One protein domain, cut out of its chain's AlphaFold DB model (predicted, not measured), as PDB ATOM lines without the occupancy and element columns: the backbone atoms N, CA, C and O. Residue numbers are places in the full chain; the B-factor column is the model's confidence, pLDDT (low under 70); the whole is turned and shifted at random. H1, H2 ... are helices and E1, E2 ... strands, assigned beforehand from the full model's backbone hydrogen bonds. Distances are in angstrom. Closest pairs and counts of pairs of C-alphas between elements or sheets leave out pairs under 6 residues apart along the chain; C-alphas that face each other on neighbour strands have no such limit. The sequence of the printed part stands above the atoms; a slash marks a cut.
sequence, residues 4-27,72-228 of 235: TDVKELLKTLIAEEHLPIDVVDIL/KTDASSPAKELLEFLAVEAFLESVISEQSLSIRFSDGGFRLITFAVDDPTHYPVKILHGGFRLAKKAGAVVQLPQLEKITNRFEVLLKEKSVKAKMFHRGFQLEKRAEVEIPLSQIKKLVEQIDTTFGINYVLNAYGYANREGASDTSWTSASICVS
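Overview. This is residues 4 to 27 and 72 to 228 of the 235 residues of an uncharacterized protein of Candidatus Poribacteria bacterium (UniProt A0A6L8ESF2). A strongly twisted wall of four strands, E2, E7, E9 and E8, has helices H2 and H4 over one face, touching each other at a steep tilt, and no named helix on the other. Two of its strands continue past it, E2 into E3 and E7 back from E6, as a ribbon to the other end, where H1 and H3 pack together and the small pair E1 and E5 sits beside the ribbon. The 181 printed residues hold four named helices and nine named strands, in the order H1 E1 H2 E2 E3 E4 E5 H3 E6 E7 H4 E8 E9, of mixed class. The wall is antiparallel; the whole is compact, with a radius of gyration of the C-alphas of 18.0 A and spans of 55 by 39 by 32 A.

Along the chain. The largest sheet has E2, residues 103 to 107, E7, 172 to 176, E9, 220 to 227, 20.7 A long, and E8, 202 to 209, 21.2 A. On it are H2, residues 80 to 98, 27.4 A, and H4, 184 to 198, 21.4 A. E3 is residues 110 to 115, E6 164 to 169, E4 126 to 128, E1 21 to 25 and E5 132 to 136. H1, residues 4 to 16, 18.3 A, begins at C-alpha 4 (145.301, 127.098, 163.817); H3 is residues 144 to 160, 24.3 A. E9 ends at C-alpha 227 (135.129, 108.262, 155.018).

Arrangement. In the largest sheet N 104 and O 175 of E2 and E7 are 2.8 A apart, N 174 and O 223 of E7 and E9 2.7 A, and N 205 and O 224 of the hairpin E8 and E9 2.8 A. H2 and H4 are on the same face, two layers with the sheet, at heights over the sheet of 8.9 A and 8.5 A. They touch, closest at the C-alphas of Val 88 and Ile 194, 6.8 A, at a steep tilt of 50 degrees, opposite ways. E7, H4 and E8 form a split strand-helix-strand unit, two strands running the same way with E9 between them; its crossover is right-handed. E2 runs on into E3 at 25 degrees and E6 into E7 at 12 degrees. E3 and E6 are antiparallel, with N 111 and O 168 2.8 A apart; E4 and E3 meet only at a point. In the antiparallel pair E1 and E5, N 22 and O 135 are 2.8 A apart. H3 touches H2 with residues 144 to 151 alone, closest at the C-alphas of Leu 147 and Leu 83, 7.0 A. It touches H1 with residues 150 to 154 alone, closest at the C-alphas of Ile 150 and Leu 13, 6.1 A. Every O i to N i+4 pair is within hydrogen-bond range in H1, H3 and H4, and 13 of 15 in H2.

Size, cuts and confidence. The C-alphas farthest apart, of Glu 160 and Gly 214, are 57.3 A apart. Residues 28 to 71 are not printed; C-alphas 27 and 72 stand 30.5 A apart across the cut. Of the links printed whole, none is long. Mean pLDDT of the printed part is 74.9; 43 residues are under 70, among them 72 to 79 and 112 to 132.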
ATOM      1  N   THR A   4     143.949 126.742 164.269       73.44
ATOM      2  CA  THR A   4     145.301 127.098 163.817       73.44
ATOM      3  C   THR A   4     146.354 126.722 164.857       73.44
ATOM      4  O   THR A   4     147.346 126.095 164.503       73.44
ATOM      5  N   ASP A   5     146.109 126.992 166.141       77.88
ATOM      6  CA  ASP A   5     147.051 126.628 167.210       77.88
ATOM      7  C   ASP A   5     147.245 125.106 167.311       77.88
ATOM      8  O   ASP A   5     148.336 124.618 167.595       77.88
ATOM      9  N   VAL A   6     146.174 124.340 167.093       77.00
ATOM     10  CA  VAL A   6     146.209 122.872 167.125       77.00
ATOM     11  C   VAL A   6     146.919 122.305 165.886       77.00
ATOM     12  O   VAL A   6     147.680 121.348 166.008       77.00
ATOM     13  N   LYS A   7     146.753 122.922 164.710       83.50
ATOM     14  CA  LYS A   7     147.542 122.604 163.507       83.50
ATOM     15  C   LYS A   7     149.035 122.872 163.731       83.50
ATOM     16  O   LYS A   7     149.857 122.011 163.433       83.50
ATOM     17  N   GLU A   8     149.390 124.035 164.277       86.69
ATOM     18  CA  GLU A   8     150.793 124.387 164.551       86.69
ATOM     19  C   GLU A   8     151.417 123.483 165.623       86.69
ATOM     20  O   GLU A   8     152.593 123.132 165.526       86.69
ATOM     21  N   LEU A   9     150.627 123.026 166.600       88.44
ATOM     22  CA  LEU A   9     151.058 121.997 167.545       88.44
ATOM     23  C   LEU A   9     151.447 120.701 166.818       88.44
ATOM     24  O   LEU A   9     152.537 120.182 167.049       88.44
ATOM     25  N   LEU A  10     150.593 120.199 165.919       86.94
ATOM     26  CA  LEU A  10     150.891 118.996 165.136       86.94
ATOM     27  C   LEU A  10     152.143 119.187 164.267       86.94
ATOM     28  O   LEU A  10     153.025 118.331 164.259       86.94
ATOM     29  N   LYS A  11     152.254 120.331 163.586       88.62
ATOM     30  CA  LYS A  11     153.421 120.688 162.768       88.62
ATOM     31  C   LYS A  11     154.717 120.701 163.580       88.62
ATOM     32  O   LYS A  11     155.733 120.194 163.116       88.62
ATOM     33  N   THR A  12     154.671 121.241 164.796       92.19
ATOM     34  CA  THR A  12     155.823 121.272 165.708       92.19
ATOM     35  C   THR A  12     156.258 119.857 166.082       92.19
ATOM     36  O   THR A  12     157.436 119.535 165.967       92.19
ATOM     37  N   LEU A  13     155.314 118.982 166.441       89.88
ATOM     38  CA  LEU A  13     155.619 117.591 166.794       89.88
ATOM     39  C   LEU A  13     156.210 116.798 165.619       89.88
ATOM     40  O   LEU A  13     157.139 116.019 165.815       89.88
ATOM     41  N   ILE A  14     155.710 117.020 164.401       86.88
ATOM     42  CA  ILE A  14     156.263 116.431 163.171       86.88
ATOM     43  C   ILE A  14     157.715 116.877 162.957       86.88
ATOM     44  O   ILE A  14     158.574 116.043 162.665       86.88
ATOM     45  N   ALA A  15     157.996 118.170 163.139       89.12
ATOM     46  CA  ALA A  15     159.341 118.719 162.998       89.12
ATOM     47  C   ALA A  15     160.305 118.201 164.082       89.12
ATOM     48  O   ALA A  15     161.433 117.832 163.765       89.12
ATOM     49  N   GLU A  16     159.864 118.118 165.340       91.44
ATOM     50  CA  GLU A  16     160.660 117.581 166.455       91.44
ATOM     51  C   GLU A  16     161.053 116.114 166.246       91.44
ATOM     52  O   GLU A  16     162.175 115.710 166.554       91.44
ATOM     53  N   GLU A  17     160.147 115.308 165.693       87.38
ATOM     54  CA  GLU A  17     160.410 113.904 165.357       87.38
ATOM     55  C   GLU A  17     161.131 113.741 164.007       87.38
ATOM     56  O   GLU A  17     161.352 112.617 163.558       87.38
ATOM     57  N   HIS A  18     161.528 114.852 163.372       86.69
ATOM     58  CA  HIS A  18     162.252 114.895 162.100       86.69
ATOM     59  C   HIS A  18     161.563 114.092 160.990       86.69
ATOM     60  O   HIS A  18     162.221 113.519 160.115       86.69
ATOM     61  N   LEU A  19     160.227 114.036 161.016       83.62
ATOM     62  CA  LEU A  19     159.490 113.314 159.995       83.62
ATOM     63  C   LEU A  19     159.565 114.049 158.650       83.62
ATOM     64  O   LEU A  19     159.466 115.277 158.601       83.62
ATOM     65  N   PRO A  20     159.684 113.316 157.530       83.50
ATOM     66  CA  PRO A  20     159.715 113.883 156.185       83.50
ATOM     67  C   PRO A  20     158.303 114.254 155.691       83.50
ATOM     68  O   PRO A  20     157.912 113.892 154.580       83.50
ATOM     69  N   ILE A  21     157.535 114.945 156.535       82.88
ATOM     70  CA  ILE A  21     156.159 115.374 156.292       82.88
ATOM     71  C   ILE A  21     156.090 116.886 156.490       82.88
ATOM     72  O   ILE A  21     156.447 117.393 157.550       82.88
ATOM     73  N   ASP A  22     155.572 117.592 155.495       82.12
ATOM     74  CA  ASP A  22     155.264 119.013 155.586       82.12
ATOM     75  C   ASP A  22     153.759 119.210 155.846       82.12
ATOM     76  O   ASP A  22     152.916 118.542 155.243       82.12
ATOM     77  N   VAL A  23     153.402 120.133 156.746       81.62
ATOM     78  CA  VAL A  23     152.002 120.532 156.983       81.62
ATOM     79  C   VAL A  23     151.682 121.721 156.087       81.62
ATOM     80  O   VAL A  23     152.188 122.823 156.313       81.62
ATOM     81  N   VAL A  24     150.850 121.497 155.073       79.56
ATOM     82  CA  VAL A  24     150.519 122.487 154.041       79.56
ATOM     83  C   VAL A  24     149.088 122.969 154.235       79.56
ATOM     84  O   VAL A  24     148.173 122.160 154.371       79.56
ATOM     85  N   ASP A  25     148.873 124.281 154.246       70.50
ATOM     86  CA  ASP A  25     147.521 124.835 154.318       70.50
ATOM     87  C   ASP A  25     146.751 124.571 153.024       70.50
ATOM     88  O   ASP A  25     147.267 124.759 151.924       70.50
ATOM     89  N   ILE A  26     145.489 124.161 153.156       63.62
ATOM     90  CA  ILE A  26     144.599 124.044 152.001       63.62
ATOM     91  C   ILE A  26     144.032 125.438 151.741       63.62
ATOM     92  O   ILE A  26     143.121 125.891 152.443       63.62
ATOM     93  N   LEU A  27     144.596 126.137 150.755       54.16
ATOM     94  CA  LEU A  27     144.080 127.431 150.322       54.16
ATOM     95  C   LEU A  27     142.652 127.265 149.770       54.16
ATOM     96  O   LEU A  27     142.366 126.267 149.104       54.16
ATOM     97  N   LYS A  72     129.201 107.799 167.591       32.84
ATOM     98  CA  LYS A  72     130.220 106.765 167.881       32.84
ATOM     99  C   LYS A  72     131.606 107.055 167.269       32.84
ATOM    100  O   LYS A  72     132.518 106.242 167.398       32.84
ATOM    101  N   THR A  73     131.797 108.198 166.600       39.12
ATOM    102  CA  THR A  73     133.141 108.779 166.429       39.12
ATOM    103  C   THR A  73     133.629 109.480 167.710       39.12
ATOM    104  O   THR A  73     134.725 110.037 167.693       39.12
ATOM    105  N   ASP A  74     132.894 109.393 168.827       41.66
ATOM    106  CA  ASP A  74     133.353 109.614 170.216       41.66
ATOM    107  C   ASP A  74     134.414 108.597 170.684       41.66
ATOM    108  O   ASP A  74     134.598 108.348 171.876       41.66
ATOM    109  N   ALA A  75     135.154 107.980 169.765       43.19
ATOM    110  CA  ALA A  75     136.315 107.190 170.129       43.19
ATOM    111  C   ALA A  75     137.439 108.152 170.534       43.19
ATOM    112  O   ALA A  75     138.167 108.589 169.658       43.19
ATOM    113  N   SER A  76     137.479 108.532 171.819       52.94
ATOM    114  CA  SER A  76     138.618 108.805 172.733       52.94
ATOM    115  C   SER A  76     139.929 109.482 172.268       52.94
ATOM    116  O   SER A  76     140.734 109.823 173.128       52.94
ATOM    117  N   SER A  77     140.170 109.686 170.976       59.91
ATOM    118  CA  SER A  77     141.468 109.942 170.348       59.91
ATOM    119  C   SER A  77     141.314 111.012 169.246       59.91
ATOM    120  O   SER A  77     140.812 110.730 168.153       59.91
ATOM    121  N   PRO A  78     141.712 112.270 169.526       60.97
ATOM    122  CA  PRO A  78     141.746 113.384 168.569       60.97
ATOM    123  C   PRO A  78     142.483 113.114 167.253       60.97
ATOM    124  O   PRO A  78     142.222 113.807 166.264       60.97
ATOM    125  N   ALA A  79     143.409 112.149 167.246       67.50
ATOM    126  CA  ALA A  79     144.288 111.862 166.122       67.50
ATOM    127  C   ALA A  79     144.135 110.450 165.542       67.50
ATOM    128  O   ALA A  79     144.936 110.044 164.708       67.50
ATOM    129  N   LYS A  80     143.065 109.722 165.876       72.06
ATOM    130  CA  LYS A  80     142.812 108.391 165.307       72.06
ATOM    131  C   LYS A  80     142.831 108.378 163.774       72.06
ATOM    132  O   LYS A  80     143.483 107.532 163.166       72.06
ATOM    133  N   GLU A  81     142.171 109.354 163.150       70.88
ATOM    134  CA  GLU A  81     142.109 109.462 161.686       70.88
ATOM    135  C   GLU A  81     143.479 109.781 161.054       70.88
ATOM    136  O   GLU A  81     143.691 109.475 159.883       70.88
ATOM    137  N   LEU A  82     144.432 110.324 161.827       72.81
ATOM    138  CA  LEU A  82     145.823 110.528 161.403       72.81
ATOM    139  C   LEU A  82     146.588 109.200 161.279       72.81
ATOM    140  O   LEU A  82     147.447 109.056 160.417       72.81
ATOM    141  N   LEU A  83     146.299 108.215 162.124       71.38
ATOM    142  CA  LEU A  83     146.908 106.889 161.992       71.38
ATOM    143  C   LEU A  83     146.233 106.095 160.871       71.38
ATOM    144  O   LEU A  83     146.897 105.457 160.055       71.38
ATOM    145  N   GLU A  84     144.904 106.175 160.813       76.12
ATOM    146  CA  GLU A  84     144.093 105.449 159.841       76.12
ATOM    147  C   GLU A  84     144.388 105.889 158.395       76.12
ATOM    148  O   GLU A  84     144.511 105.030 157.523       76.12
ATOM    149  N   PHE A  85     144.555 107.190 158.109       77.75
ATOM    150  CA  PHE A  85     144.753 107.625 156.719       77.75
ATOM    151  C   PHE A  85     146.082 107.162 156.107       77.75
ATOM    152  O   PHE A  85     146.066 106.794 154.940       77.75
ATOM    153  N   LEU A  86     147.205 107.132 156.846       75.12
ATOM    154  CA  LEU A  86     148.488 106.681 156.279       75.12
ATOM    155  C   LEU A  86     148.456 105.191 155.937       75.12
ATOM    156  O   LEU A  86     149.021 104.777 154.928       75.12
ATOM    157  N   ALA A  87     147.768 104.389 156.755       78.00
ATOM    158  CA  ALA A  87     147.562 102.976 156.460       78.00
ATOM    159  C   ALA A  87     146.725 102.793 155.182       78.00
ATOM    160  O   ALA A  87     147.067 101.975 154.328       78.00
ATOM    161  N   VAL A  88     145.667 103.596 155.021       82.88
ATOM    162  CA  VAL A  88     144.837 103.587 153.807       82.88
ATOM    163  C   VAL A  88     145.607 104.110 152.592       82.88
ATOM    164  O   VAL A  88     145.477 103.546 151.513       82.88
ATOM    165  N   GLU A  89     146.433 105.143 152.750       86.00
ATOM    166  CA  GLU A  89     147.273 105.696 151.686       86.00
ATOM    167  C   GLU A  89     148.264 104.648 151.163       86.00
ATOM    168  O   GLU A  89     148.289 104.371 149.968       86.00
ATOM    169  N   ALA A  90     149.017 103.995 152.055       82.88
ATOM    170  CA  ALA A  90     149.949 102.932 151.677       82.88
ATOM    171  C   ALA A  90     149.233 101.744 151.011       82.88
ATOM    172  O   ALA A  90     149.731 101.162 150.048       82.88
ATOM    173  N   PHE A  91     148.034 101.401 151.487       86.69
ATOM    174  CA  PHE A  91     147.206 100.374 150.861       86.69
ATOM    175  C   PHE A  91     146.750 100.772 149.454       86.69
ATOM    176  O   PHE A  91     146.833  99.960 148.536       86.69
ATOM    177  N   LEU A  92     146.313 102.020 149.260       87.38
ATOM    178  CA  LEU A  92     145.960 102.555 147.945       87.38
ATOM    179  C   LEU A  92     147.151 102.501 146.982       87.38
ATOM    180  O   LEU A  92     146.982 102.050 145.850       87.38
ATOM    181  N   GLU A  93     148.346 102.902 147.432       88.25
ATOM    182  CA  GLU A  93     149.593 102.783 146.659       88.25
ATOM    183  C   GLU A  93     149.844 101.324 146.237       88.25
ATOM    184  O   GLU A  93     150.072 101.060 145.053       88.25
ATOM    185  N   SER A  94     149.732 100.375 147.178       86.81
ATOM    186  CA  SER A  94     149.929  98.939 146.926       86.81
ATOM    187  C   SER A  94     148.934  98.406 145.900       86.81
ATOM    188  O   SER A  94     149.334  97.840 144.888       86.81
ATOM    189  N   VAL A  95     147.636  98.648 146.105       88.81
ATOM    190  CA  VAL A  95     146.577  98.120 145.238       88.81
ATOM    191  C   VAL A  95     146.671  98.689 143.824       88.81
ATOM    192  O   VAL A  95     146.542  97.943 142.854       88.81
ATOM    193  N   ILE A  96     146.917  99.996 143.687       88.06
ATOM    194  CA  ILE A  96     147.074 100.643 142.379       88.06
ATOM    195  C   ILE A  96     148.283 100.064 141.638       88.06
ATOM    196  O   ILE A  96     148.174  99.761 140.448       88.06
ATOM    197  N   SER A  97     149.404  99.867 142.338       87.38
ATOM    198  CA  SER A  97     150.618  99.290 141.761       87.38
ATOM    199  C   SER A  97     150.429  97.819 141.371       87.38
ATOM    200  O   SER A  97     150.708  97.443 140.234       87.38
ATOM    201  N   GLU A  98     149.922  96.985 142.280       89.06
ATOM    202  CA  GLU A  98     149.711  95.545 142.069       89.06
ATOM    203  C   GLU A  98     148.727  95.264 140.932       89.06
ATOM    204  O   GLU A  98     148.957  94.379 140.109       89.06
ATOM    205  N   GLN A  99     147.645  96.041 140.851       86.94
ATOM    206  CA  GLN A  99     146.639  95.902 139.798       86.94
ATOM    207  C   GLN A  99     146.998  96.672 138.520       86.94
ATOM    208  O   GLN A  99     146.217  96.660 137.568       86.94
ATOM    209  N   SER A 100     148.156  97.347 138.479       86.44
ATOM    210  CA  SER A 100     148.587  98.187 137.351       86.44
ATOM    211  C   SER A 100     147.515  99.198 136.913       86.44
ATOM    212  O   SER A 100     147.341  99.476 135.723       86.44
ATOM    213  N   LEU A 101     146.765  99.746 137.874       86.25
ATOM    214  CA  LEU A 101     145.724 100.729 137.593       86.25
ATOM    215  C   LEU A 101     146.388 102.038 137.167       86.25
ATOM    216  O   LEU A 101     147.199 102.603 137.897       86.25
ATOM    217  N   SER A 102     146.011 102.573 136.004       89.12
ATOM    218  CA  SER A 102     146.480 103.893 135.551       89.12
ATOM    219  C   SER A 102     145.715 105.022 136.258       89.12
ATOM    220  O   SER A 102     145.047 105.848 135.633       89.12
ATOM    221  N   ILE A 103     145.777 105.007 137.589       88.75
ATOM    222  CA  ILE A 103     145.141 105.957 138.496       88.75
ATOM    223  C   ILE A 103     146.237 106.638 139.303       88.75
ATOM    224  O   ILE A 103     147.089 105.990 139.903       88.75
ATOM    225  N   ARG A 104     146.197 107.963 139.331       88.62
ATOM    226  CA  ARG A 104     146.895 108.774 140.324       88.62
ATOM    227  C   ARG A 104     145.920 109.094 141.440       88.62
ATOM    228  O   ARG A 104     144.719 109.186 141.200       88.62
ATOM    229  N   PHE A 105     146.425 109.291 142.644       87.81
ATOM    230  CA  PHE A 105     145.601 109.774 143.736       87.81
ATOM    231  C   PHE A 105     146.291 110.915 144.473       87.81
ATOM    232  O   PHE A 105     147.514 111.047 144.435       87.81
ATOM    233  N   SER A 106     145.493 111.749 145.128       83.81
ATOM    234  CA  SER A 106     145.973 112.797 146.019       83.81
ATOM    235  C   SER A 106     145.165 112.819 147.315       83.81
ATOM    236  O   SER A 106     143.958 112.574 147.317       83.81
ATOM    237  N   ASP A 107     145.849 113.097 148.424       82.62
ATOM    238  CA  ASP A 107     145.247 113.241 149.752       82.62
ATOM    239  C   ASP A 107     144.351 114.491 149.818       82.62
ATOM    240  O   ASP A 107     144.810 115.605 149.591       82.62
ATOM    241  N   GLY A 108     143.075 114.355 150.163       72.06
ATOM    242  CA  GLY A 108     142.160 115.482 150.367       72.06
ATOM    243  C   GLY A 108     142.478 116.322 151.613       72.06
ATOM    244  O   GLY A 108     141.932 117.419 151.772       72.06
ATOM    245  N   GLY A 109     143.346 115.819 152.489       75.81
ATOM    246  CA  GLY A 109     143.809 116.437 153.719       75.81
ATOM    247  C   GLY A 109     142.801 116.340 154.858       75.81
ATOM    248  O   GLY A 109     141.815 115.609 154.817       75.81
ATOM    249  N   PHE A 110     143.034 117.128 155.897       72.56
ATOM    250  CA  PHE A 110     142.282 117.121 157.139       72.56
ATOM    251  C   PHE A 110     141.489 118.397 157.321       72.56
ATOM    252  O   PHE A 110     141.979 119.507 157.100       72.56
ATOM    253  N   ARG A 111     140.262 118.246 157.814       72.00
ATOM    254  CA  ARG A 111     139.547 119.320 158.499       72.00
ATOM    255  C   ARG A 111     139.766 119.176 159.991       72.00
ATOM    256  O   ARG A 111     139.734 118.074 160.525       72.00
ATOM    257  N   LEU A 112     139.934 120.303 160.660       66.31
ATOM    258  CA  LEU A 112     140.127 120.347 162.097       66.31
ATOM    259  C   LEU A 112     138.983 121.116 162.741       66.31
ATOM    260  O   LEU A 112     138.643 122.217 162.300       66.31
ATOM    261  N   ILE A 113     138.416 120.522 163.785       65.25
ATOM    262  CA  ILE A 113     137.365 121.114 164.607       65.25
ATOM    263  C   ILE A 113     137.866 121.177 166.045       65.25
ATOM    264  O   ILE A 113     138.422 120.206 166.555       65.25
ATOM    265  N   THR A 114     137.658 122.316 166.702       61.41
ATOM    266  CA  THR A 114     137.878 122.485 168.143       61.41
ATOM    267  C   THR A 114     136.545 122.731 168.832       61.41
ATOM    268  O   THR A 114     135.755 123.549 168.365       61.41
ATOM    269  N   PHE A 115     136.304 122.055 169.949       60.81
ATOM    270  CA  PHE A 115     135.088 122.193 170.742       60.81
ATOM    271  C   PHE A 115     135.353 123.086 171.958       60.81
ATOM    272  O   PHE A 115     136.408 122.995 172.591       60.81
ATOM    273  N   ALA A 116     134.390 123.944 172.301       55.84
ATOM    274  CA  ALA A 116     134.429 124.690 173.556       55.84
ATOM    275  C   ALA A 116     134.180 123.740 174.742       55.84
ATOM    276  O   ALA A 116     133.365 122.824 174.649       55.84
ATOM    277  N   VAL A 117     134.911 123.940 175.844       54.22
ATOM    278  CA  VAL A 117     134.900 123.037 177.011       54.22
ATOM    279  C   VAL A 117     133.533 123.016 177.708       54.22
ATOM    280  O   VAL A 117     133.098 121.939 178.113       54.22
ATOM    281  N   ASP A 118     132.840 124.162 177.725       52.03
ATOM    282  CA  ASP A 118     131.627 124.414 178.518       52.03
ATOM    283  C   ASP A 118     130.374 124.709 177.675       52.03
ATOM    284  O   ASP A 118     129.447 125.347 178.162       52.03
ATOM    285  N   ASP A 119     130.334 124.323 176.397       44.94
ATOM    286  CA  ASP A 119     129.143 124.557 175.570       44.94
ATOM    287  C   ASP A 119     128.106 123.442 175.820       44.94
ATOM    288  O   ASP A 119     128.359 122.291 175.452       44.94
ATOM    289  N   PRO A 120     126.959 123.734 176.471       41.56
ATOM    290  CA  PRO A 120     125.925 122.739 176.762       41.56
ATOM    291  C   PRO A 120     125.097 122.386 175.519       41.56
ATOM    292  O   PRO A 120     124.269 121.472 175.561       41.56
ATOM    293  N   THR A 121     125.283 123.110 174.409       39.28
ATOM    294  CA  THR A 121     124.683 122.717 173.141       39.28
ATOM    295  C   THR A 121     125.384 121.454 172.653       39.28
ATOM    296  O   THR A 121     126.609 121.361 172.633       39.28
ATOM    297  N   HIS A 122     124.615 120.454 172.227       40.31
ATOM    298  CA  HIS A 122     125.155 119.198 171.687       40.31
ATOM    299  C   HIS A 122     125.952 119.390 170.372       40.31
ATOM    300  O   HIS A 122     126.316 118.411 169.724       40.31
ATOM    301  N   TYR A 123     126.235 120.636 169.963       41.50
ATOM    302  CA  TYR A 123     126.830 120.989 168.676       41.50
ATOM    303  C   TYR A 123     127.872 122.119 168.802       41.50
ATOM    304  O   TYR A 123     127.641 123.237 168.339       41.50
ATOM    305  N   PRO A 124     129.070 121.847 169.355       37.34
ATOM    306  CA  PRO A 124     130.089 122.860 169.596       37.34
ATOM    307  C   PRO A 124     131.003 123.019 168.370       37.34
ATOM    308  O   PRO A 124     132.210 122.816 168.456       37.34
ATOM    309  N   VAL A 125     130.476 123.356 167.189       39.50
ATOM    310  CA  VAL A 125     131.342 123.626 166.022       39.50
ATOM    311  C   VAL A 125     131.709 125.108 166.002       39.50
ATOM    312  O   VAL A 125     131.185 125.892 165.213       39.50
ATOM    313  N   LYS A 126     132.626 125.517 166.886       41.34
ATOM    314  CA  LYS A 126     133.292 126.815 166.748       41.34
ATOM    315  C   LYS A 126     134.540 126.627 165.894       41.34
ATOM    316  O   LYS A 126     135.542 126.085 166.339       41.34
ATOM    317  N   ILE A 127     134.450 127.180 164.684       40.47
ATOM    318  CA  ILE A 127     135.535 127.390 163.719       40.47
ATOM    319  C   ILE A 127     135.893 126.121 162.931       40.47
ATOM    320  O   ILE A 127     136.612 125.238 163.391       40.47
ATOM    321  N   LEU A 128     135.415 126.071 161.686       46.12
ATOM    322  CA  LEU A 128     135.919 125.159 160.663       46.12
ATOM    323  C   LEU A 128     137.205 125.767 160.086       46.12
ATOM    324  O   LEU A 128     137.152 126.778 159.389       46.12
ATOM    325  N   HIS A 129     138.361 125.171 160.382       51.25
ATOM    326  CA  HIS A 129     139.604 125.492 159.673       51.25
ATOM    327  C   HIS A 129     139.459 125.102 158.191       51.25
ATOM    328  O   HIS A 129     138.877 124.054 157.897       51.25
ATOM    329  N   GLY A 130     140.013 125.895 157.259       52.06
ATOM    330  CA  GLY A 130     139.994 125.600 155.806       52.06
ATOM    331  C   GLY A 130     140.593 124.231 155.440       52.06
ATOM    332  O   GLY A 130     140.272 123.639 154.404       52.06
ATOM    333  N   GLY A 131     141.367 123.691 156.376       68.19
ATOM    334  CA  GLY A 131     141.974 122.375 156.352       68.19
ATOM    335  C   GLY A 131     143.478 122.470 156.141       68.19
ATOM    336  O   GLY A 131     144.015 123.550 155.911       68.19
ATOM    337  N   PHE A 132     144.159 121.344 156.267       69.00
ATOM    338  CA  PHE A 132     145.581 121.214 155.960       69.00
ATOM    339  C   PHE A 132     145.836 119.842 155.333       69.00
ATOM    340  O   PHE A 132     145.071 118.912 155.567       69.00
ATOM    341  N   ARG A 133     146.893 119.703 154.543       75.06
ATOM    342  CA  ARG A 133     147.375 118.432 153.992       75.06
ATOM    343  C   ARG A 133     148.686 118.056 154.671       75.06
ATOM    344  O   ARG A 133     149.465 118.932 155.050       75.06
ATOM    345  N   LEU A 134     148.934 116.756 154.782       75.88
ATOM    346  CA  LEU A 134     150.239 116.221 155.147       75.88
ATOM    347  C   LEU A 134     150.967 115.802 153.871       75.88
ATOM    348  O   LEU A 134     150.633 114.802 153.248       75.88
ATOM    349  N   ALA A 135     151.929 116.611 153.440       78.75
ATOM    350  CA  ALA A 135     152.697 116.363 152.230       78.75
ATOM    351  C   ALA A 135     153.969 115.579 152.575       78.75
ATOM    352  O   ALA A 135     154.906 116.123 153.158       78.75
ATOM    353  N   LYS A 136     154.010 114.291 152.217       76.81
ATOM    354  CA  LYS A 136     155.238 113.487 152.308       76.81
ATOM    355  C   LYS A 136     156.250 113.978 151.271       76.81
ATOM    356  O   LYS A 136     155.896 114.224 150.116       76.81
ATOM    357  N   LYS A 137     157.528 114.061 151.647       75.94
ATOM    358  CA  LYS A 137     158.611 114.274 150.671       75.94
ATOM    359  C   LYS A 137     158.659 113.098 149.689       75.94
ATOM    360  O   LYS A 137     158.399 111.958 150.067       75.94
ATOM    361  N   ALA A 138     158.985 113.365 148.426       70.50
ATOM    362  CA  ALA A 138     159.000 112.335 147.387       70.50
ATOM    363  C   ALA A 138     159.913 111.154 147.778       70.50
ATOM    364  O   ALA A 138     161.073 111.355 148.133       70.50
ATOM    365  N   GLY A 139     159.373 109.931 147.721       65.69
ATOM    366  CA  GLY A 139     160.089 108.705 148.096       65.69
ATOM    367  C   GLY A 139     160.294 108.502 149.603       65.69
ATOM    368  O   GLY A 139     160.995 107.573 149.995       65.69
ATOM    369  N   ALA A 140     159.710 109.349 150.455       74.31
ATOM    370  CA  ALA A 140     159.835 109.211 151.897       74.31
ATOM    371  C   ALA A 140     158.951 108.084 152.445       74.31
ATOM    372  O   ALA A 140     157.751 108.027 152.179       74.31
ATOM    373  N   VAL A 141     159.546 107.234 153.281       72.25
ATOM    374  CA  VAL A 141     158.836 106.205 154.046       72.25
ATOM    375  C   VAL A 141     158.667 106.705 155.476       72.25
ATOM    376  O   VAL A 141     159.653 106.982 156.159       72.25
ATOM    377  N   VAL A 142     157.421 106.817 155.928       72.19
ATOM    378  CA  VAL A 142     157.081 107.156 157.316       72.19
ATOM    379  C   VAL A 142     156.680 105.870 158.018       72.19
ATOM    380  O   VAL A 142     155.749 105.193 157.586       72.19
ATOM    381  N   GLN A 143     157.385 105.512 159.089       74.19
ATOM    382  CA  GLN A 143     157.069 104.291 159.822       74.19
ATOM    383  C   GLN A 143     155.924 104.538 160.805       74.19
ATOM    384  O   GLN A 143     155.916 105.542 161.522       74.19
ATOM    385  N   LEU A 144     154.997 103.579 160.896       75.06
ATOM    386  CA  LEU A 144     153.853 103.642 161.809       75.06
ATOM    387  C   LEU A 144     154.252 103.987 163.264       75.06
ATOM    388  O   LEU A 144     153.646 104.907 163.812       75.06
ATOM    389  N   PRO A 145     155.306 103.397 163.871       77.00
ATOM    390  CA  PRO A 145     155.679 103.720 165.253       77.00
ATOM    391  C   PRO A 145     156.088 105.184 165.470       77.00
ATOM    392  O   PRO A 145     155.863 105.747 166.543       77.00
ATOM    393  N   GLN A 146     156.682 105.831 164.461       79.06
ATOM    394  CA  GLN A 146     157.054 107.245 164.557       79.06
ATOM    395  C   GLN A 146     155.804 108.133 164.574       79.06
ATOM    396  O   GLN A 146     155.732 109.112 165.316       79.06
ATOM    397  N   LEU A 147     154.791 107.757 163.796       76.31
ATOM    398  CA  LEU A 147     153.517 108.460 163.751       76.31
ATOM    399  C   LEU A 147     152.671 108.212 165.005       76.31
ATOM    400  O   LEU A 147     152.053 109.144 165.516       76.31
ATOM    401  N   GLU A 148     152.669 106.990 165.536       79.12
ATOM    402  CA  GLU A 148     152.041 106.662 166.821       79.12
ATOM    403  C   GLU A 148     152.642 107.502 167.947       79.12
ATOM    404  O   GLU A 148     151.909 108.064 168.761       79.12
ATOM    405  N   LYS A 149     153.969 107.677 167.956       83.44
ATOM    406  CA  LYS A 149     154.649 108.561 168.911       83.44
ATOM    407  C   LYS A 149     154.142 110.003 168.814       83.44
ATOM    408  O   LYS A 149     153.811 110.589 169.845       83.44
ATOM    409  N   ILE A 150     154.035 110.563 167.607       86.06
ATOM    410  CA  ILE A 150     153.491 111.919 167.396       86.06
ATOM    411  C   ILE A 150     152.038 112.004 167.846       86.06
ATOM    412  O   ILE A 150     151.686 112.924 168.577       86.06
ATOM    413  N   THR A 151     151.213 111.042 167.439       81.81
ATOM    414  CA  THR A 151     149.781 110.974 167.757       81.81
ATOM    415  C   THR A 151     149.577 110.948 169.268       81.81
ATOM    416  O   THR A 151     148.866 111.788 169.808       81.81
ATOM    417  N   ASN A 152     150.289 110.073 169.977       83.38
ATOM    418  CA  ASN A 152     150.208 109.973 171.432       83.38
ATOM    419  C   ASN A 152     150.646 111.275 172.120       83.38
ATOM    420  O   ASN A 152     149.957 111.765 173.015       83.38
ATOM    421  N   ARG A 153     151.766 111.876 171.689       87.25
ATOM    422  CA  ARG A 153     152.240 113.164 172.234       87.25
ATOM    423  C   ARG A 153     151.240 114.291 171.973       87.25
ATOM    424  O   ARG A 153     150.978 115.098 172.861       87.25
ATOM    425  N   PHE A 154     150.668 114.332 170.776       86.62
ATOM    426  CA  PHE A 154     149.658 115.306 170.387       86.62
ATOM    427  C   PHE A 154     148.420 115.212 171.283       86.62
ATOM    428  O   PHE A 154     147.962 116.227 171.806       86.62
ATOM    429  N   GLU A 155     147.923 114.004 171.536       83.31
ATOM    430  CA  GLU A 155     146.757 113.786 172.396       83.31
ATOM    431  C   GLU A 155     147.003 114.164 173.854       83.31
ATOM    432  O   GLU A 155     146.151 114.808 174.473       83.31
ATOM    433  N   VAL A 156     148.178 113.826 174.394       84.81
ATOM    434  CA  VAL A 156     148.580 114.233 175.748       84.81
ATOM    435  C   VAL A 156     148.587 115.758 175.868       84.81
ATOM    436  O   VAL A 156     147.963 116.298 176.779       84.81
ATOM    437  N   LEU A 157     149.198 116.463 174.911       86.75
ATOM    438  CA  LEU A 157     149.284 117.928 174.930       86.75
ATOM    439  C   LEU A 157     147.917 118.606 174.765       86.75
ATOM    440  O   LEU A 157     147.660 119.637 175.389       86.75
ATOM    441  N   LEU A 158     147.021 118.041 173.951       80.56
ATOM    442  CA  LEU A 158     145.639 118.518 173.861       80.56
ATOM    443  C   LEU A 158     144.907 118.349 175.196       80.56
ATOM    444  O   LEU A 158     144.237 119.279 175.650       80.56
ATOM    445  N   LYS A 159     145.073 117.195 175.851       81.50
ATOM    446  CA  LYS A 159     144.459 116.901 177.150       81.50
ATOM    447  C   LYS A 159     144.974 117.824 178.253       81.50
ATOM    448  O   LYS A 159     144.163 118.382 178.988       81.50
ATOM    449  N   GLU A 160     146.286 118.030 178.348       84.88
ATOM    450  CA  GLU A 160     146.910 118.945 179.319       84.88
ATOM    451  C   GLU A 160     146.377 120.372 179.179       84.88
ATOM    452  O   GLU A 160     146.095 121.044 180.169       84.88
ATOM    453  N   LYS A 161     146.161 120.821 177.939       82.44
ATOM    454  CA  LYS A 161     145.616 122.149 177.640       82.44
ATOM    455  C   LYS A 161     144.089 122.214 177.721       82.44
ATOM    456  O   LYS A 161     143.515 123.252 177.398       82.44
ATOM    457  N   SER A 162     143.427 121.125 178.130       75.31
ATOM    458  CA  SER A 162     141.964 120.986 178.149       75.31
ATOM    459  C   SER A 162     141.313 121.343 176.804       75.31
ATOM    460  O   SER A 162     140.223 121.907 176.748       75.31
ATOM    461  N   VAL A 163     141.988 121.028 175.696       74.25
ATOM    462  CA  VAL A 163     141.504 121.294 174.340       74.25
ATOM    463  C   VAL A 163     140.843 120.043 173.792       74.25
ATOM    464  O   VAL A 163     141.486 119.025 173.554       74.25
ATOM    465  N   LYS A 164     139.546 120.145 173.519       70.00
ATOM    466  CA  LYS A 164     138.825 119.143 172.739       70.00
ATOM    467  C   LYS A 164     139.002 119.480 171.259       70.00
ATOM    468  O   LYS A 164     138.456 120.475 170.791       70.00
ATOM    469  N   ALA A 165     139.767 118.678 170.527       70.50
ATOM    470  CA  ALA A 165     139.963 118.837 169.088       70.50
ATOM    471  C   ALA A 165     139.731 117.516 168.356       70.50
ATOM    472  O   ALA A 165     139.861 116.445 168.948       70.50
ATOM    473  N   LYS A 166     139.384 117.597 167.072       71.50
ATOM    474  CA  LYS A 166     139.185 116.429 166.223       71.50
ATOM    475  C   LYS A 166     139.573 116.704 164.784       71.50
ATOM    476  O   LYS A 166     139.164 117.716 164.208       71.50
ATOM    477  N   MET A 167     140.347 115.783 164.229       72.12
ATOM    478  CA  MET A 167     140.723 115.770 162.824       72.12
ATOM    479  C   MET A 167     139.788 114.850 162.047       72.12
ATOM    480  O   MET A 167     139.504 113.743 162.489       72.12
ATOM    481  N   PHE A 168     139.332 115.329 160.895       72.00
ATOM    482  CA  PHE A 168     138.491 114.596 159.959       72.00
ATOM    483  C   PHE A 168     139.204 114.514 158.618       72.00
ATOM    484  O   PHE A 168     139.438 115.547 157.981       72.00
ATOM    485  N   HIS A 169     139.545 113.308 158.187       75.19
ATOM    486  CA  HIS A 169     140.166 113.076 156.895       75.19
ATOM    487  C   HIS A 169     139.145 113.295 155.768       75.19
ATOM    488  O   HIS A 169     138.037 112.755 155.786       75.19
ATOM    489  N   ARG A 170     139.503 114.096 154.762       73.25
ATOM    490  CA  ARG A 170     138.651 114.396 153.598       73.25
ATOM    491  C   ARG A 170     138.647 113.271 152.563       73.25
ATOM    492  O   ARG A 170     137.868 113.348 151.615       73.25
ATOM    493  N   GLY A 171     139.461 112.236 152.756       79.31
ATOM    494  CA  GLY A 171     139.578 111.123 151.827       79.31
ATOM    495  C   GLY A 171     140.574 111.399 150.709       79.31
ATOM    496  O   GLY A 171     141.443 112.248 150.851       79.31
ATOM    497  N   PHE A 172     140.438 110.692 149.594       84.81
ATOM    498  CA  PHE A 172     141.364 110.759 148.469       84.81
ATOM    499  C   PHE A 172     140.641 111.163 147.189       84.81
ATOM    500  O   PHE A 172     139.509 110.750 146.925       84.81
ATOM    501  N   GLN A 173     141.323 111.955 146.371       86.94
ATOM    502  CA  GLN A 173     140.911 112.254 145.009       86.94
ATOM    503  C   GLN A 173     141.688 111.347 144.060       86.94
ATOM    504  O   GLN A 173     142.906 111.441 143.972       86.94
ATOM    505  N   LEU A 174     140.976 110.466 143.367       89.81
ATOM    506  CA  LEU A 174     141.490 109.574 142.335       89.81
ATOM    507  C   LEU A 174     141.326 110.246 140.971       89.81
ATOM    508  O   LEU A 174     140.289 110.852 140.688       89.81
ATOM    509  N   GLU A 175     142.323 110.103 140.113       90.19
ATOM    510  CA  GLU A 175     142.349 110.643 138.759       90.19
ATOM    511  C   GLU A 175     142.897 109.599 137.803       90.19
ATOM    512  O   GLU A 175     143.957 109.019 138.039       90.19
ATOM    513  N   LYS A 176     142.196 109.381 136.695       89.56
ATOM    514  CA  LYS A 176     142.709 108.579 135.586       89.56
ATOM    515  C   LYS A 176     142.926 109.459 134.370       89.56
ATOM    516  O   LYS A 176     142.299 110.510 134.226       89.56
ATOM    517  N   ARG A 177     143.783 109.012 133.454       83.94
ATOM    518  CA  ARG A 177     143.871 109.664 132.144       83.94
ATOM    519  C   ARG A 177     142.565 109.456 131.374       83.94
ATOM    520  O   ARG A 177     141.918 108.417 131.520       83.94
ATOM    521  N   ALA A 178     142.161 110.448 130.584       76.81
ATOM    522  CA  ALA A 178     140.855 110.457 129.924       76.81
ATOM    523  C   ALA A 178     140.670 109.252 128.984       76.81
ATOM    524  O   ALA A 178     139.586 108.682 128.921       76.81
ATOM    525  N   GLU A 179     141.748 108.838 128.324       81.50
ATOM    526  CA  GLU A 179     141.815 107.717 127.387       81.50
ATOM    527  C   GLU A 179     141.799 106.327 128.046       81.50
ATOM    528  O   GLU A 179     141.650 105.322 127.358       81.50
ATOM    529  N   VAL A 180     141.968 106.241 129.368       84.38
ATOM    530  CA  VAL A 180     142.043 104.960 130.079       84.38
ATOM    531  C   VAL A 180     140.641 104.467 130.423       84.38
ATOM    532  O   VAL A 180     139.892 105.147 131.122       84.38
ATOM    533  N   GLU A 181     140.300 103.246 130.023       87.19
ATOM    534  CA  GLU A 181     139.021 102.617 130.357       87.19
ATOM    535  C   GLU A 181     139.098 101.869 131.693       87.19
ATOM    536  O   GLU A 181     139.369 100.673 131.752       87.19
ATOM    537  N   ILE A 182     138.844 102.580 132.793       86.94
ATOM    538  CA  ILE A 182     138.629 101.954 134.104       86.94
ATOM    539  C   ILE A 182     137.163 102.151 134.481       86.94
ATOM    540  O   ILE A 182     136.728 103.300 134.544       86.94
ATOM    541  N   PRO A 183     136.387 101.088 134.735       89.50
ATOM    542  CA  PRO A 183     134.994 101.228 135.146       89.50
ATOM    543  C   PRO A 183     134.894 101.759 136.584       89.50
ATOM    544  O   PRO A 183     135.716 101.407 137.436       89.50
ATOM    545  N   LEU A 184     133.871 102.563 136.906       85.38
ATOM    546  CA  LEU A 184     133.632 103.028 138.284       85.38
ATOM    547  C   LEU A 184     133.415 101.861 139.254       85.38
ATOM    548  O   LEU A 184     133.713 101.989 140.441       85.38
ATOM    549  N   SER A 185     132.935 100.712 138.770       87.56
ATOM    550  CA  SER A 185     132.858  99.489 139.582       87.56
ATOM    551  C   SER A 185     134.210  99.067 140.173       87.56
ATOM    552  O   SER A 185     134.239  98.548 141.287       87.56
ATOM    553  N   GLN A 186     135.332  99.353 139.501       89.75
ATOM    554  CA  GLN A 186     136.666  99.097 140.049       89.75
ATOM    555  C   GLN A 186     136.988 100.033 141.221       89.75
ATOM    556  O   GLN A 186     137.586  99.604 142.204       89.75
ATOM    557  N   ILE A 187     136.530 101.288 141.164       88.00
ATOM    558  CA  ILE A 187     136.678 102.243 142.271       88.00
ATOM    559  C   ILE A 187     135.819 101.828 143.467       88.00
ATOM    560  O   ILE A 187     136.269 101.906 144.606       88.00
ATOM    561  N   LYS A 188     134.604 101.326 143.225       85.19
ATOM    562  CA  LYS A 188     133.755 100.774 144.291       85.19
ATOM    563  C   LYS A 188     134.420  99.580 144.978       85.19
ATOM    564  O   LYS A 188     134.482  99.559 146.200       85.19
ATOM    565  N   LYS A 189     135.006  98.655 144.209       89.25
ATOM    566  CA  LYS A 189     135.777  97.527 144.760       89.25
ATOM    567  C   LYS A 189     136.972  97.985 145.594       89.25
ATOM    568  O   LYS A 189     137.208  97.430 146.658       89.25
ATOM    569  N   LEU A 190     137.709  98.998 145.137       88.44
ATOM    570  CA  LEU A 190     138.829  99.572 145.891       88.44
ATOM    571  C   LEU A 190     138.372 100.089 147.262       88.44
ATOM    572  O   LEU A 190     139.007  99.840 148.282       88.44
ATOM    573  N   VAL A 191     137.234 100.773 147.287       83.56
ATOM    574  CA  VAL A 191     136.622 101.284 148.511       83.56
ATOM    575  C   VAL A 191     136.143 100.156 149.437       83.56
ATOM    576  O   VAL A 191     136.414 100.192 150.635       83.56
ATOM    577  N   GLU A 192     135.498  99.124 148.891       82.62
ATOM    578  CA  GLU A 192     135.088  97.926 149.642       82.62
ATOM    579  C   GLU A 192     136.290  97.179 150.241       82.62
ATOM    580  O   GLU A 192     136.213  96.649 151.353       82.62
ATOM    581  N   GLN A 193     137.422  97.154 149.534       82.94
ATOM    582  CA  GLN A 193     138.665  96.579 150.037       82.94
ATOM    583  C   GLN A 193     139.228  97.374 151.221       82.94
ATOM    584  O   GLN A 193     139.689  96.762 152.181       82.94
ATOM    585  N   ILE A 194     139.148  98.709 151.206       80.31
ATOM    586  CA  ILE A 194     139.541  99.541 152.356       80.31
ATOM    587  C   ILE A 194     138.672  99.213 153.580       80.31
ATOM    588  O   ILE A 194     139.208  99.009 154.671       80.31
ATOM    589  N   ASP A 195     137.350  99.107 153.403       75.25
ATOM    590  CA  ASP A 195     136.438  98.739 154.496       75.25
ATOM    591  C   ASP A 195     136.720  97.322 155.018       75.25
ATOM    592  O   ASP A 195     136.781  97.089 156.221       75.25
ATOM    593  N   THR A 196     136.988  96.371 154.127       73.50
ATOM    594  CA  THR A 196     137.308  94.990 154.516       73.50
ATOM    595  C   THR A 196     138.634  94.891 155.278       73.50
ATOM    596  O   THR A 196     138.709  94.174 156.274       73.50
ATOM    597  N   THR A 197     139.666  95.616 154.840       74.31
ATOM    598  CA  THR A 197     141.014  95.544 155.422       74.31
ATOM    599  C   THR A 197     141.111  96.294 156.749       74.31
ATOM    600  O   THR A 197     141.709  95.793 157.698       74.31
ATOM    601  N   PHE A 198     140.527  97.491 156.830       71.94
ATOM    602  CA  PHE A 198     140.718  98.387 157.976       71.94
ATOM    603  C   PHE A 198     139.466  98.550 158.844       71.94
ATOM    604  O   PHE A 198     139.536  99.160 159.910       71.94
ATOM    605  N   GLY A 199     138.308  98.045 158.405       65.31
ATOM    606  CA  GLY A 199     137.021  98.324 159.048       65.31
ATOM    607  C   GLY A 199     136.604  99.793 158.931       65.31
ATOM    608  O   GLY A 199     135.816 100.276 159.750       65.31
ATOM    609  N   ILE A 200     137.175 100.531 157.971       66.88
ATOM    610  CA  ILE A 200     136.887 101.946 157.741       66.88
ATOM    611  C   ILE A 200     135.953 102.057 156.541       66.88
ATOM    612  O   ILE A 200     136.355 101.812 155.407       66.88
ATOM    613  N   ASN A 201     134.723 102.502 156.789       67.38
ATOM    614  CA  ASN A 201     133.701 102.680 155.760       67.38
ATOM    615  C   ASN A 201     134.019 103.876 154.844       67.38
ATOM    616  O   ASN A 201     133.446 104.960 154.998       67.38
ATOM    617  N   TYR A 202     134.967 103.708 153.925       73.25
ATOM    618  CA  TYR A 202     135.120 104.611 152.794       73.25
ATOM    619  C   TYR A 202     133.936 104.436 151.838       73.25
ATOM    620  O   TYR A 202     133.356 103.361 151.734       73.25
ATOM    621  N   VAL A 203     133.581 105.499 151.121       70.88
ATOM    622  CA  VAL A 203     132.547 105.496 150.081       70.88
ATOM    623  C   VAL A 203     133.029 106.271 148.862       70.88
ATOM    624  O   VAL A 203     133.786 107.235 148.987       70.88
ATOM    625  N   LEU A 204     132.560 105.881 147.674       76.38
ATOM    626  CA  LEU A 204     132.653 106.717 146.478       76.38
ATOM    627  C   LEU A 204     131.683 107.897 146.636       76.38
ATOM    628  O   LEU A 204     130.472 107.730 146.513       76.38
ATOM    629  N   ASN A 205     132.225 109.076 146.922       71.00
ATOM    630  CA  ASN A 205     131.465 110.277 147.264       71.00
ATOM    631  C   ASN A 205     131.020 111.067 146.027       71.00
ATOM    632  O   ASN A 205     129.880 111.513 145.935       71.00
ATOM    633  N   ALA A 206     131.925 111.251 145.066       71.94
ATOM    634  CA  ALA A 206     131.655 112.001 143.844       71.94
ATOM    635  C   ALA A 206     132.549 111.524 142.699       71.94
ATOM    636  O   ALA A 206     133.615 110.965 142.931       71.94
ATOM    637  N   TYR A 207     132.150 111.790 141.460       80.31
ATOM    638  CA  TYR A 207     132.984 111.566 140.281       80.31
ATOM    639  C   TYR A 207     132.712 112.629 139.206       80.31
ATOM    640  O   TYR A 207     131.638 113.242 139.155       80.31
ATOM    641  N   GLY A 208     133.727 112.900 138.392       75.38
ATOM    642  CA  GLY A 208     133.707 113.832 137.269       75.38
ATOM    643  C   GLY A 208     133.785 113.096 135.934       75.38
ATOM    644  O   GLY A 208     134.395 112.036 135.851       75.38
ATOM    645  N   TYR A 209     133.182 113.672 134.895       75.56
ATOM    646  CA  TYR A 209     133.235 113.182 133.515       75.56
ATOM    647  C   TYR A 209     133.873 114.238 132.615       75.56
ATOM    648  O   TYR A 209     133.664 115.430 132.847       75.56
ATOM    649  N   ALA A 210     134.579 113.806 131.567       67.94
ATOM    650  CA  ALA A 210     135.082 114.707 130.525       67.94
ATOM    651  C   ALA A 210     133.940 115.309 129.685       67.94
ATOM    652  O   ALA A 210     133.960 116.495 129.370       67.94
ATOM    653  N   ASN A 211     132.923 114.501 129.365       66.06
ATOM    654  CA  ASN A 211     131.685 114.923 128.715       66.06
ATOM    655  C   ASN A 211     130.510 114.168 129.355       66.06
ATOM    656  O   ASN A 211     130.581 112.953 129.532       66.06
ATOM    657  N   ARG A 212     129.455 114.884 129.760       63.78
ATOM    658  CA  ARG A 212     128.271 114.273 130.389       63.78
ATOM    659  C   ARG A 212     127.304 113.679 129.369       63.78
ATOM    660  O   ARG A 212     126.565 112.760 129.713       63.78
ATOM    661  N   GLU A 213     127.295 114.191 128.145       63.41
ATOM    662  CA  GLU A 213     126.446 113.660 127.082       63.41
ATOM    663  C   GLU A 213     127.062 112.358 126.554       63.41
ATOM    664  O   GLU A 213     128.158 112.360 126.002       63.41
ATOM    665  N   GLY A 214     126.381 111.229 126.782       63.00
ATOM    666  CA  GLY A 214     126.876 109.896 126.409       63.00
ATOM    667  C   GLY A 214     127.822 109.240 127.425       63.00
ATOM    668  O   GLY A 214     128.530 108.300 127.071       63.00
ATOM    669  N   ALA A 215     127.845 109.715 128.676       67.06
ATOM    670  CA  ALA A 215     128.713 109.176 129.720       67.06
ATOM    671  C   ALA A 215     128.453 107.678 129.996       67.06
ATOM    672  O   ALA A 215     127.349 107.274 130.362       67.06
ATOM    673  N   SER A 216     129.499 106.861 129.854       76.88
ATOM    674  CA  SER A 216     129.554 105.447 130.243       76.88
ATOM    675  C   SER A 216     130.221 105.259 131.617       76.88
ATOM    676  O   SER A 216     130.864 106.178 132.135       76.88
ATOM    677  N   ASP A 217     130.156 104.049 132.184       82.94
ATOM    678  CA  ASP A 217     130.810 103.696 133.461       82.94
ATOM    679  C   ASP A 217     132.345 103.868 133.441       82.94
ATOM    680  O   ASP A 217     132.977 103.954 134.491       82.94
ATOM    681  N   THR A 218     132.956 103.958 132.254       82.88
ATOM    682  CA  THR A 218     134.404 104.143 132.050       82.88
ATOM    683  C   THR A 218     134.796 105.584 131.709       82.88
ATOM    684  O   THR A 218     135.978 105.926 131.733       82.88
ATOM    685  N   SER A 219     133.827 106.458 131.423       81.88
ATOM    686  CA  SER A 219     134.064 107.822 130.915       81.88
ATOM    687  C   SER A 219     134.445 108.858 131.986       81.88
ATOM    688  O   SER A 219     134.626 110.041 131.683       81.88
ATOM    689  N   TRP A 220     134.557 108.441 133.251       85.56
ATOM    690  CA  TRP A 220     134.940 109.331 134.345       85.56
ATOM    691  C   TRP A 220     136.403 109.782 134.214       85.56
ATOM    692  O   TRP A 220     137.228 109.100 133.620       85.56
ATOM    693  N   THR A 221     136.749 110.943 134.749       85.25
ATOM    694  CA  THR A 221     138.135 111.453 134.771       85.25
ATOM    695  C   THR A 221     138.674 111.550 136.185       85.25
ATOM    696  O   THR A 221     139.863 111.345 136.417       85.25
ATOM    697  N   SER A 222     137.789 111.806 137.145       84.38
ATOM    698  CA  SER A 222     138.142 111.899 138.551       84.38
ATOM    699  C   SER A 222     137.072 111.263 139.441       84.38
ATOM    700  O   SER A 222     135.890 111.248 139.091       84.38
ATOM    701  N   ALA A 223     137.476 110.706 140.579       83.94
ATOM    702  CA  ALA A 223     136.599 110.090 141.567       83.94
ATOM    703  C   ALA A 223     137.089 110.429 142.980       83.94
ATOM    704  O   ALA A 223     138.244 110.211 143.312       83.94
ATOM    705  N   SER A 224     136.219 110.980 143.817       78.12
ATOM    706  CA  SER A 224     136.499 111.275 145.219       78.12
ATOM    707  C   SER A 224     135.996 110.125 146.082       78.12
ATOM    708  O   SER A 224     134.810 109.789 146.031       78.12
ATOM    709  N   ILE A 225     136.887 109.544 146.882       81.50
ATOM    710  CA  ILE A 225     136.543 108.574 147.922       81.50
ATOM    711  C   ILE A 225     136.747 109.226 149.286       81.50
ATOM    712  O   ILE A 225     137.754 109.893 149.497       81.50
ATOM    713  N   CYS A 226     135.823 109.059 150.225       72.94
ATOM    714  CA  CYS A 226     135.972 109.624 151.567       72.94
ATOM    715  C   CYS A 226     135.399 108.703 152.633       72.94
ATOM    716  O   CYS A 226     134.597 107.824 152.328       72.94
ATOM    717  N   VAL A 227     135.787 108.923 153.889       67.25
ATOM    718  CA  VAL A 227     135.129 108.262 155.018       67.25
ATOM    719  C   VAL A 227     133.659 108.675 155.008       67.25
ATOM    720  O   VAL A 227     133.337 109.865 154.958       67.25
ATOM    721  N   SER A 228     132.762 107.694 155.032       58.84
ATOM    722  CA  SER A 228     131.333 107.945 155.141       58.84
ATOM    723  C   SER A 228     131.048 108.684 156.444       58.84
ATOM    724  O   SER A 228     131.368 108.201 157.535       58.84
TER     725      SER A 228